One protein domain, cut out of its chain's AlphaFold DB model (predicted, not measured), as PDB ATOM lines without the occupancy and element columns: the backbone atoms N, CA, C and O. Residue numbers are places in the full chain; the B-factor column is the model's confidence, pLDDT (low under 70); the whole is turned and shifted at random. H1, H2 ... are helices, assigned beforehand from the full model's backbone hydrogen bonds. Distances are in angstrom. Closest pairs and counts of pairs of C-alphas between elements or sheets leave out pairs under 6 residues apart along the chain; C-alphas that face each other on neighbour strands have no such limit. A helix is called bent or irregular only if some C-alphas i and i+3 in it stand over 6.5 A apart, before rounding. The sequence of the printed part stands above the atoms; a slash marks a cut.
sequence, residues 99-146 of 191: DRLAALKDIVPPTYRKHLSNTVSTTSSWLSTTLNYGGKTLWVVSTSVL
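Overview. This is residues 99 to 146 of the 191 residues of an uncharacterized protein of Aureobasidium pullulans (UniProt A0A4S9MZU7). The model is a long single helix, H2, with a short helix, H1, set off from its first end by a bent loop, as the hooked end of a rod. Most of H2, residues 117 to 146, sticks out with nothing packed on it. The printed part has 48 residues with two named helices, H1 then H2, no named strand, and the class all helix. It is extended, with a radius of gyration of the C-alphas of 17.3 A and spans of 53 by 21 by 9 A.

Arrangement. H1, residues 99 to 106, and H2, residues 113 to 146, are apart, with no C-alpha of the one within 8 A of the other. Residues 99 to 104 of H1 stand free, as do residues 117 to 146 of H2. In H2 every O i to N i+4 pair is within hydrogen-bond range; in H1, 3 of 4 are.

Along the chain. H1 begins at C-alpha 99 (-33.491, 45.549, 54.234) and measures 11.2 A from first to last C-alpha. H2 measures 47.9 A, from C-alpha 113 (-28.113, 53.670, 38.955) to C-alpha 146 (10.023, 40.257, 64.621).

Size, cuts and confidence. The two C-alphas farthest apart, those of Pro 110 and Leu 146, are 53.2 A apart. The link from H1 to H2 is short, with 6 residues, and the printed part has no cut. No printed residue is under 70 in pLDDT.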
ATOM      1  N   ASP A  99     -32.127  45.100  54.556       87.88
ATOM      2  CA  ASP A  99     -33.491  45.549  54.234       87.88
ATOM      3  C   ASP A  99     -33.553  47.072  54.100       87.88
ATOM      4  O   ASP A  99     -34.113  47.594  53.139       87.88
ATOM      5  N   ARG A 100     -32.846  47.798  54.976       88.31
ATOM      6  CA  ARG A 100     -32.699  49.262  54.878       88.31
ATOM      7  C   ARG A 100     -31.951  49.690  53.614       88.31
ATOM      8  O   ARG A 100     -32.319  50.671  52.969       88.31
ATOM      9  N   LEU A 101     -30.903  48.958  53.236       84.69
ATOM     10  CA  LEU A 101     -30.139  49.228  52.016       84.69
ATOM     11  C   LEU A 101     -30.952  48.899  50.751       84.69
ATOM     12  O   LEU A 101     -30.839  49.601  49.745       84.69
ATOM     13  N   ALA A 102     -31.780  47.854  50.806       84.31
ATOM     14  CA  ALA A 102     -32.693  47.467  49.738       84.31
ATOM     15  C   ALA A 102     -33.822  48.491  49.567       84.31
ATOM     16  O   ALA A 102     -34.061  48.921  48.442       84.31
ATOM     17  N   ALA A 103     -34.430  48.965  50.658       86.19
ATOM     18  CA  ALA A 103     -35.426  50.035  50.629       86.19
ATOM     19  C   ALA A 103     -34.852  51.333  50.032       86.19
ATOM     20  O   ALA A 103     -35.486  51.991  49.206       86.19
ATOM     21  N   LEU A 104     -33.602  51.672  50.369       84.38
ATOM     22  CA  LEU A 104     -32.926  52.841  49.805       84.38
ATOM     23  C   LEU A 104     -32.722  52.730  48.286       84.38
ATOM     24  O   LEU A 104     -32.744  53.745  47.595       84.38
ATOM     25  N   LYS A 105     -32.545  51.515  47.748       83.44
ATOM     26  CA  LYS A 105     -32.371  51.269  46.306       83.44
ATOM     27  C   LYS A 105     -33.589  51.718  45.489       83.44
ATOM     28  O   LYS A 105     -33.405  52.208  44.373       83.44
ATOM     29  N   ASP A 106     -34.798  51.565  46.025       81.12
ATOM     30  CA  ASP A 106     -36.048  51.797  45.285       81.12
ATOM     31  C   ASP A 106     -36.380  53.289  45.121       81.12
ATOM     32  O   ASP A 106     -37.031  53.679  44.154       81.12
ATOM     33  N   ILE A 107     -35.824  54.146  45.982       83.50
ATOM     34  CA  ILE A 107     -35.949  55.612  45.908       83.50
ATOM     35  C   ILE A 107     -34.977  56.212  44.863       83.50
ATOM     36  O   ILE A 107     -35.096  57.376  44.473       83.50
ATOM     37  N   VAL A 108     -34.001  55.440  44.362       80.06
ATOM     38  CA  VAL A 108     -32.949  55.954  43.467       80.06
ATOM     39  C   VAL A 108     -33.440  56.084  42.011       80.06
ATOM     40  O   VAL A 108     -33.791  55.076  41.381       80.06
ATOM     41  N   PRO A 109     -33.357  57.287  41.400       79.12
ATOM     42  CA  PRO A 109     -33.749  57.497  40.007       79.12
ATOM     43  C   PRO A 109     -32.892  56.683  39.017       79.12
ATOM     44  O   PRO A 109     -31.696  56.474  39.253       79.12
ATOM     45  N   PRO A 110     -33.438  56.276  37.853       76.44
ATOM     46  CA  PRO A 110     -32.731  55.445  36.870       76.44
ATOM     47  C   PRO A 110     -31.441  56.085  36.332       76.44
ATOM     48  O   PRO A 110     -30.483  55.377  36.022       76.44
ATOM     49  N   THR A 111     -31.373  57.417  36.291       79.00
ATOM     50  CA  THR A 111     -30.179  58.181  35.894       79.00
ATOM     51  C   THR A 111     -28.995  57.982  36.847       79.00
ATOM     52  O   THR A 111     -27.846  58.004  36.408       79.00
ATOM     53  N   TYR A 112     -29.246  57.712  38.131       79.38
ATOM     54  CA  TYR A 112     -28.209  57.541  39.152       79.38
ATOM     55  C   TYR A 112     -27.710  56.099  39.295       79.38
ATOM     56  O   TYR A 112     -26.612  55.887  39.811       79.38
ATOM     57  N   ARG A 113     -28.447  55.099  38.787       82.19
ATOM     58  CA  ARG A 113     -28.113  53.670  38.955       82.19
ATOM     59  C   ARG A 113     -26.717  53.306  38.432       82.19
ATOM     60  O   ARG A 113     -26.003  52.565  39.099       82.19
ATOM     61  N   LYS A 114     -26.288  53.883  37.297       80.81
ATOM     62  CA  LYS A 114     -24.944  53.655  36.721       80.81
ATOM     63  C   LYS A 114     -23.820  54.282  37.551       80.81
ATOM     64  O   LYS A 114     -22.747  53.703  37.701       80.81
ATOM     65  N   HIS A 115     -24.053  55.469  38.105       80.62
ATOM     66  CA  HIS A 115     -23.078  56.129  38.972       80.62
ATOM     67  C   HIS A 115     -22.968  55.414  40.318       80.62
ATOM     68  O   HIS A 115     -21.861  55.243  40.829       80.62
ATOM     69  N   LEU A 116     -24.090  54.929  40.851       83.56
ATOM     70  CA  LEU A 116     -24.124  54.141  42.074       83.56
ATOM     71  C   LEU A 116     -23.402  52.802  41.891       83.56
ATOM     72  O   LEU A 116     -22.529  52.485  42.692       83.56
ATOM     73  N   SER A 117     -23.671  52.056  40.814       82.25
ATOM     74  CA  SER A 117     -22.975  50.792  40.541       82.25
ATOM     75  C   SER A 117     -21.471  50.995  40.358       82.25
ATOM     76  O   SER A 117     -20.680  50.224  40.897       82.25
ATOM     77  N   ASN A 118     -21.053  52.055  39.661       82.81
ATOM     78  CA  ASN A 118     -19.633  52.372  39.484       82.81
ATOM     79  C   ASN A 118     -18.973  52.797  40.800       82.81
ATOM     80  O   ASN A 118     -17.847  52.398  41.078       82.81
ATOM     81  N   THR A 119     -19.671  53.559  41.642       85.50
ATOM     82  CA  THR A 119     -19.148  53.994  42.946       85.50
ATOM     83  C   THR A 119     -19.054  52.825  43.919       85.50
ATOM     84  O   THR A 119     -18.018  52.640  44.552       85.50
ATOM     85  N   VAL A 120     -20.093  51.991  44.001       87.50
ATOM     86  CA  VAL A 120     -20.110  50.796  44.849       87.50
ATOM     87  C   VAL A 120     -19.053  49.801  44.388       87.50
ATOM     88  O   VAL A 120     -18.285  49.334  45.221       87.50
ATOM     89  N   SER A 121     -18.953  49.517  43.086       84.06
ATOM     90  CA  SER A 121     -17.935  48.599  42.555       84.06
ATOM     91  C   SER A 121     -16.517  49.131  42.738       84.06
ATOM     92  O   SER A 121     -15.636  48.365  43.115       84.06
ATOM     93  N   THR A 122     -16.279  50.430  42.548       87.06
ATOM     94  CA  THR A 122     -14.959  51.028  42.793       87.06
ATOM     95  C   THR A 122     -14.612  50.968  44.276       87.06
ATOM     96  O   THR A 122     -13.521  50.532  44.626       87.06
ATOM     97  N   THR A 123     -15.548  51.328  45.157       89.50
ATOM     98  CA  THR A 123     -15.336  51.324  46.612       89.50
ATOM     99  C   THR A 123     -15.127  49.905  47.138       89.50
ATOM    100  O   THR A 123     -14.192  49.664  47.897       89.50
ATOM    101  N   SER A 124     -15.937  48.939  46.697       89.44
ATOM    102  CA  SER A 124     -15.801  47.533  47.090       89.44
ATOM    103  C   SER A 124     -14.527  46.903  46.526       89.44
ATOM    104  O   SER A 124     -13.853  46.137  47.219       89.44
ATOM    105  N   SER A 125     -14.127  47.270  45.307       85.19
ATOM    106  CA  SER A 125     -12.859  46.834  44.714       85.19
ATOM    107  C   SER A 125     -11.671  47.421  45.468       85.19
ATOM    108  O   SER A 125     -10.706  46.711  45.737       85.19
ATOM    109  N   TRP A 126     -11.740  48.689  45.873       94.38
ATOM    110  CA  TRP A 126     -10.681  49.335  46.643       94.38
ATOM    111  C   TRP A 126     -10.574  48.758  48.052       94.38
ATOM    112  O   TRP A 126      -9.472  48.484  48.520       94.38
ATOM    113  N   LEU A 127     -11.709  48.488  48.700       94.31
ATOM    114  CA  LEU A 127     -11.748  47.863  50.016       94.31
ATOM    115  C   LEU A 127     -11.223  46.425  49.969       94.31
ATOM    116  O   LEU A 127     -10.357  46.066  50.761       94.31
ATOM    117  N   SER A 128     -11.685  45.613  49.016       91.00
ATOM    118  CA  SER A 128     -11.217  44.229  48.869       91.00
ATOM    119  C   SER A 128      -9.732  44.163  48.510       91.00
ATOM    120  O   SER A 128      -9.000  43.343  49.060       91.00
ATOM    121  N   THR A 129      -9.258  45.076  47.660       91.88
ATOM    122  CA  THR A 129      -7.834  45.260  47.359       91.88
ATOM    123  C   THR A 129      -7.072  45.645  48.627       91.88
ATOM    124  O   THR A 129      -6.114  44.976  48.994       91.88
ATOM    125  N   THR A 130      -7.524  46.654  49.364       93.81
ATOM    126  CA  THR A 130      -6.857  47.118  50.589       93.81
ATOM    127  C   THR A 130      -6.799  46.028  51.653       93.81
ATOM    128  O   THR A 130      -5.762  45.859  52.280       93.81
ATOM    129  N   LEU A 131      -7.857  45.236  51.832       95.31
ATOM    130  CA  LEU A 131      -7.865  44.124  52.785       95.31
ATOM    131  C   LEU A 131      -6.949  42.980  52.339       95.31
ATOM    132  O   LEU A 131      -6.155  42.484  53.136       95.31
ATOM    133  N   ASN A 132      -6.999  42.586  51.065       90.81
ATOM    134  CA  ASN A 132      -6.182  41.485  50.553       90.81
ATOM    135  C   ASN A 132      -4.692  41.836  50.495       90.81
ATOM    136  O   ASN A 132      -3.848  41.028  50.887       90.81
ATOM    137  N   TYR A 133      -4.351  43.023  49.996       94.00
ATOM    138  CA  TYR A 133      -2.966  43.481  49.944       94.00
ATOM    139  C   TYR A 133      -2.489  43.928  51.323       94.00
ATOM    140  O   TYR A 133      -1.395  43.545  51.715       94.00
ATOM    141  N   GLY A 134      -3.315  44.640  52.089       96.12
ATOM    142  CA  GLY A 134      -3.011  45.083  53.450       96.12
ATOM    143  C   GLY A 134      -2.799  43.927  54.420       96.12
ATOM    144  O   GLY A 134      -1.852  43.955  55.191       96.12
ATOM    145  N   GLY A 135      -3.605  42.865  54.348       95.56
ATOM    146  CA  GLY A 135      -3.393  41.667  55.161       95.56
ATOM    147  C   GLY A 135      -2.062  40.984  54.841       95.56
ATOM    148  O   GLY A 135      -1.301  40.643  55.745       95.56
ATOM    149  N   LYS A 136      -1.731  40.847  53.549       95.19
ATOM    150  CA  LYS A 136      -0.453  40.269  53.108       95.19
ATOM    151  C   LYS A 136       0.741  41.141  53.496       95.19
ATOM    152  O   LYS A 136       1.737  40.608  53.978       95.19
ATOM    153  N   THR A 137       0.661  42.458  53.309       97.38
ATOM    154  CA  THR A 137       1.748  43.374  53.680       97.38
ATOM    155  C   THR A 137       1.912  43.438  55.187       97.38
ATOM    156  O   THR A 137       3.033  43.306  55.659       97.38
ATOM    157  N   LEU A 138       0.825  43.552  55.951       96.75
ATOM    158  CA  LEU A 138       0.866  43.561  57.409       96.75
ATOM    159  C   LEU A 138       1.457  42.259  57.953       96.75
ATOM    160  O   LEU A 138       2.281  42.304  58.858       96.75
ATOM    161  N   TRP A 139       1.096  41.111  57.377       95.69
ATOM    162  CA  TRP A 139       1.676  39.824  57.753       95.69
ATOM    163  C   TRP A 139       3.189  39.780  57.517       95.69
ATOM    164  O   TRP A 139       3.960  39.439  58.418       95.69
ATOM    165  N   VAL A 140       3.628  40.160  56.315       97.25
ATOM    166  CA  VAL A 140       5.052  40.177  55.959       97.25
ATOM    167  C   VAL A 140       5.814  41.183  56.817       97.25
ATOM    168  O   VAL A 140       6.873  40.843  57.334       97.25
ATOM    169  N   VAL A 141       5.280  42.387  57.022       97.31
ATOM    170  CA  VAL A 141       5.897  43.433  57.852       97.31
ATOM    171  C   VAL A 141       5.972  42.990  59.307       97.31
ATOM    172  O   VAL A 141       7.043  43.074  59.894       97.31
ATOM    173  N   SER A 142       4.888  42.453  59.868       96.44
ATOM    174  CA  SER A 142       4.855  41.922  61.236       96.44
ATOM    175  C   SER A 142       5.944  40.867  61.439       96.44
ATOM    176  O   SER A 142       6.766  40.968  62.350       96.44
ATOM    177  N   THR A 143       6.037  39.911  60.512       96.56
ATOM    178  CA  THR A 143       7.043  38.844  60.582       96.56
ATOM    179  C   THR A 143       8.463  39.385  60.384       96.56
ATOM    180  O   THR A 143       9.385  38.987  61.093       96.56
ATOM    181  N   SER A 144       8.648  40.327  59.456       97.12
ATOM    182  CA  SER A 144       9.951  40.946  59.173       97.12
ATOM    183  C   SER A 144      10.460  41.752  60.364       97.12
ATOM    184  O   SER A 144      11.636  41.661  60.709       97.12
ATOM    185  N   VAL A 145       9.574  42.503  61.025       96.88
ATOM    186  CA  VAL A 145       9.903  43.268  62.232       96.88
ATOM    187  C   VAL A 145      10.276  42.336  63.376       96.88
ATOM    188  O   VAL A 145      11.225  42.638  64.079       96.88
ATOM    189  N   LEU A 146       9.617  41.194  63.566       94.94
ATOM    190  CA  LEU A 146      10.023  40.257  64.621       94.94
ATOM    191  C   LEU A 146      11.391  39.621  64.334       94.94
ATOM    192  O   LEU A 146      12.231  39.542  65.229       94.94
TER     193      LEU A 146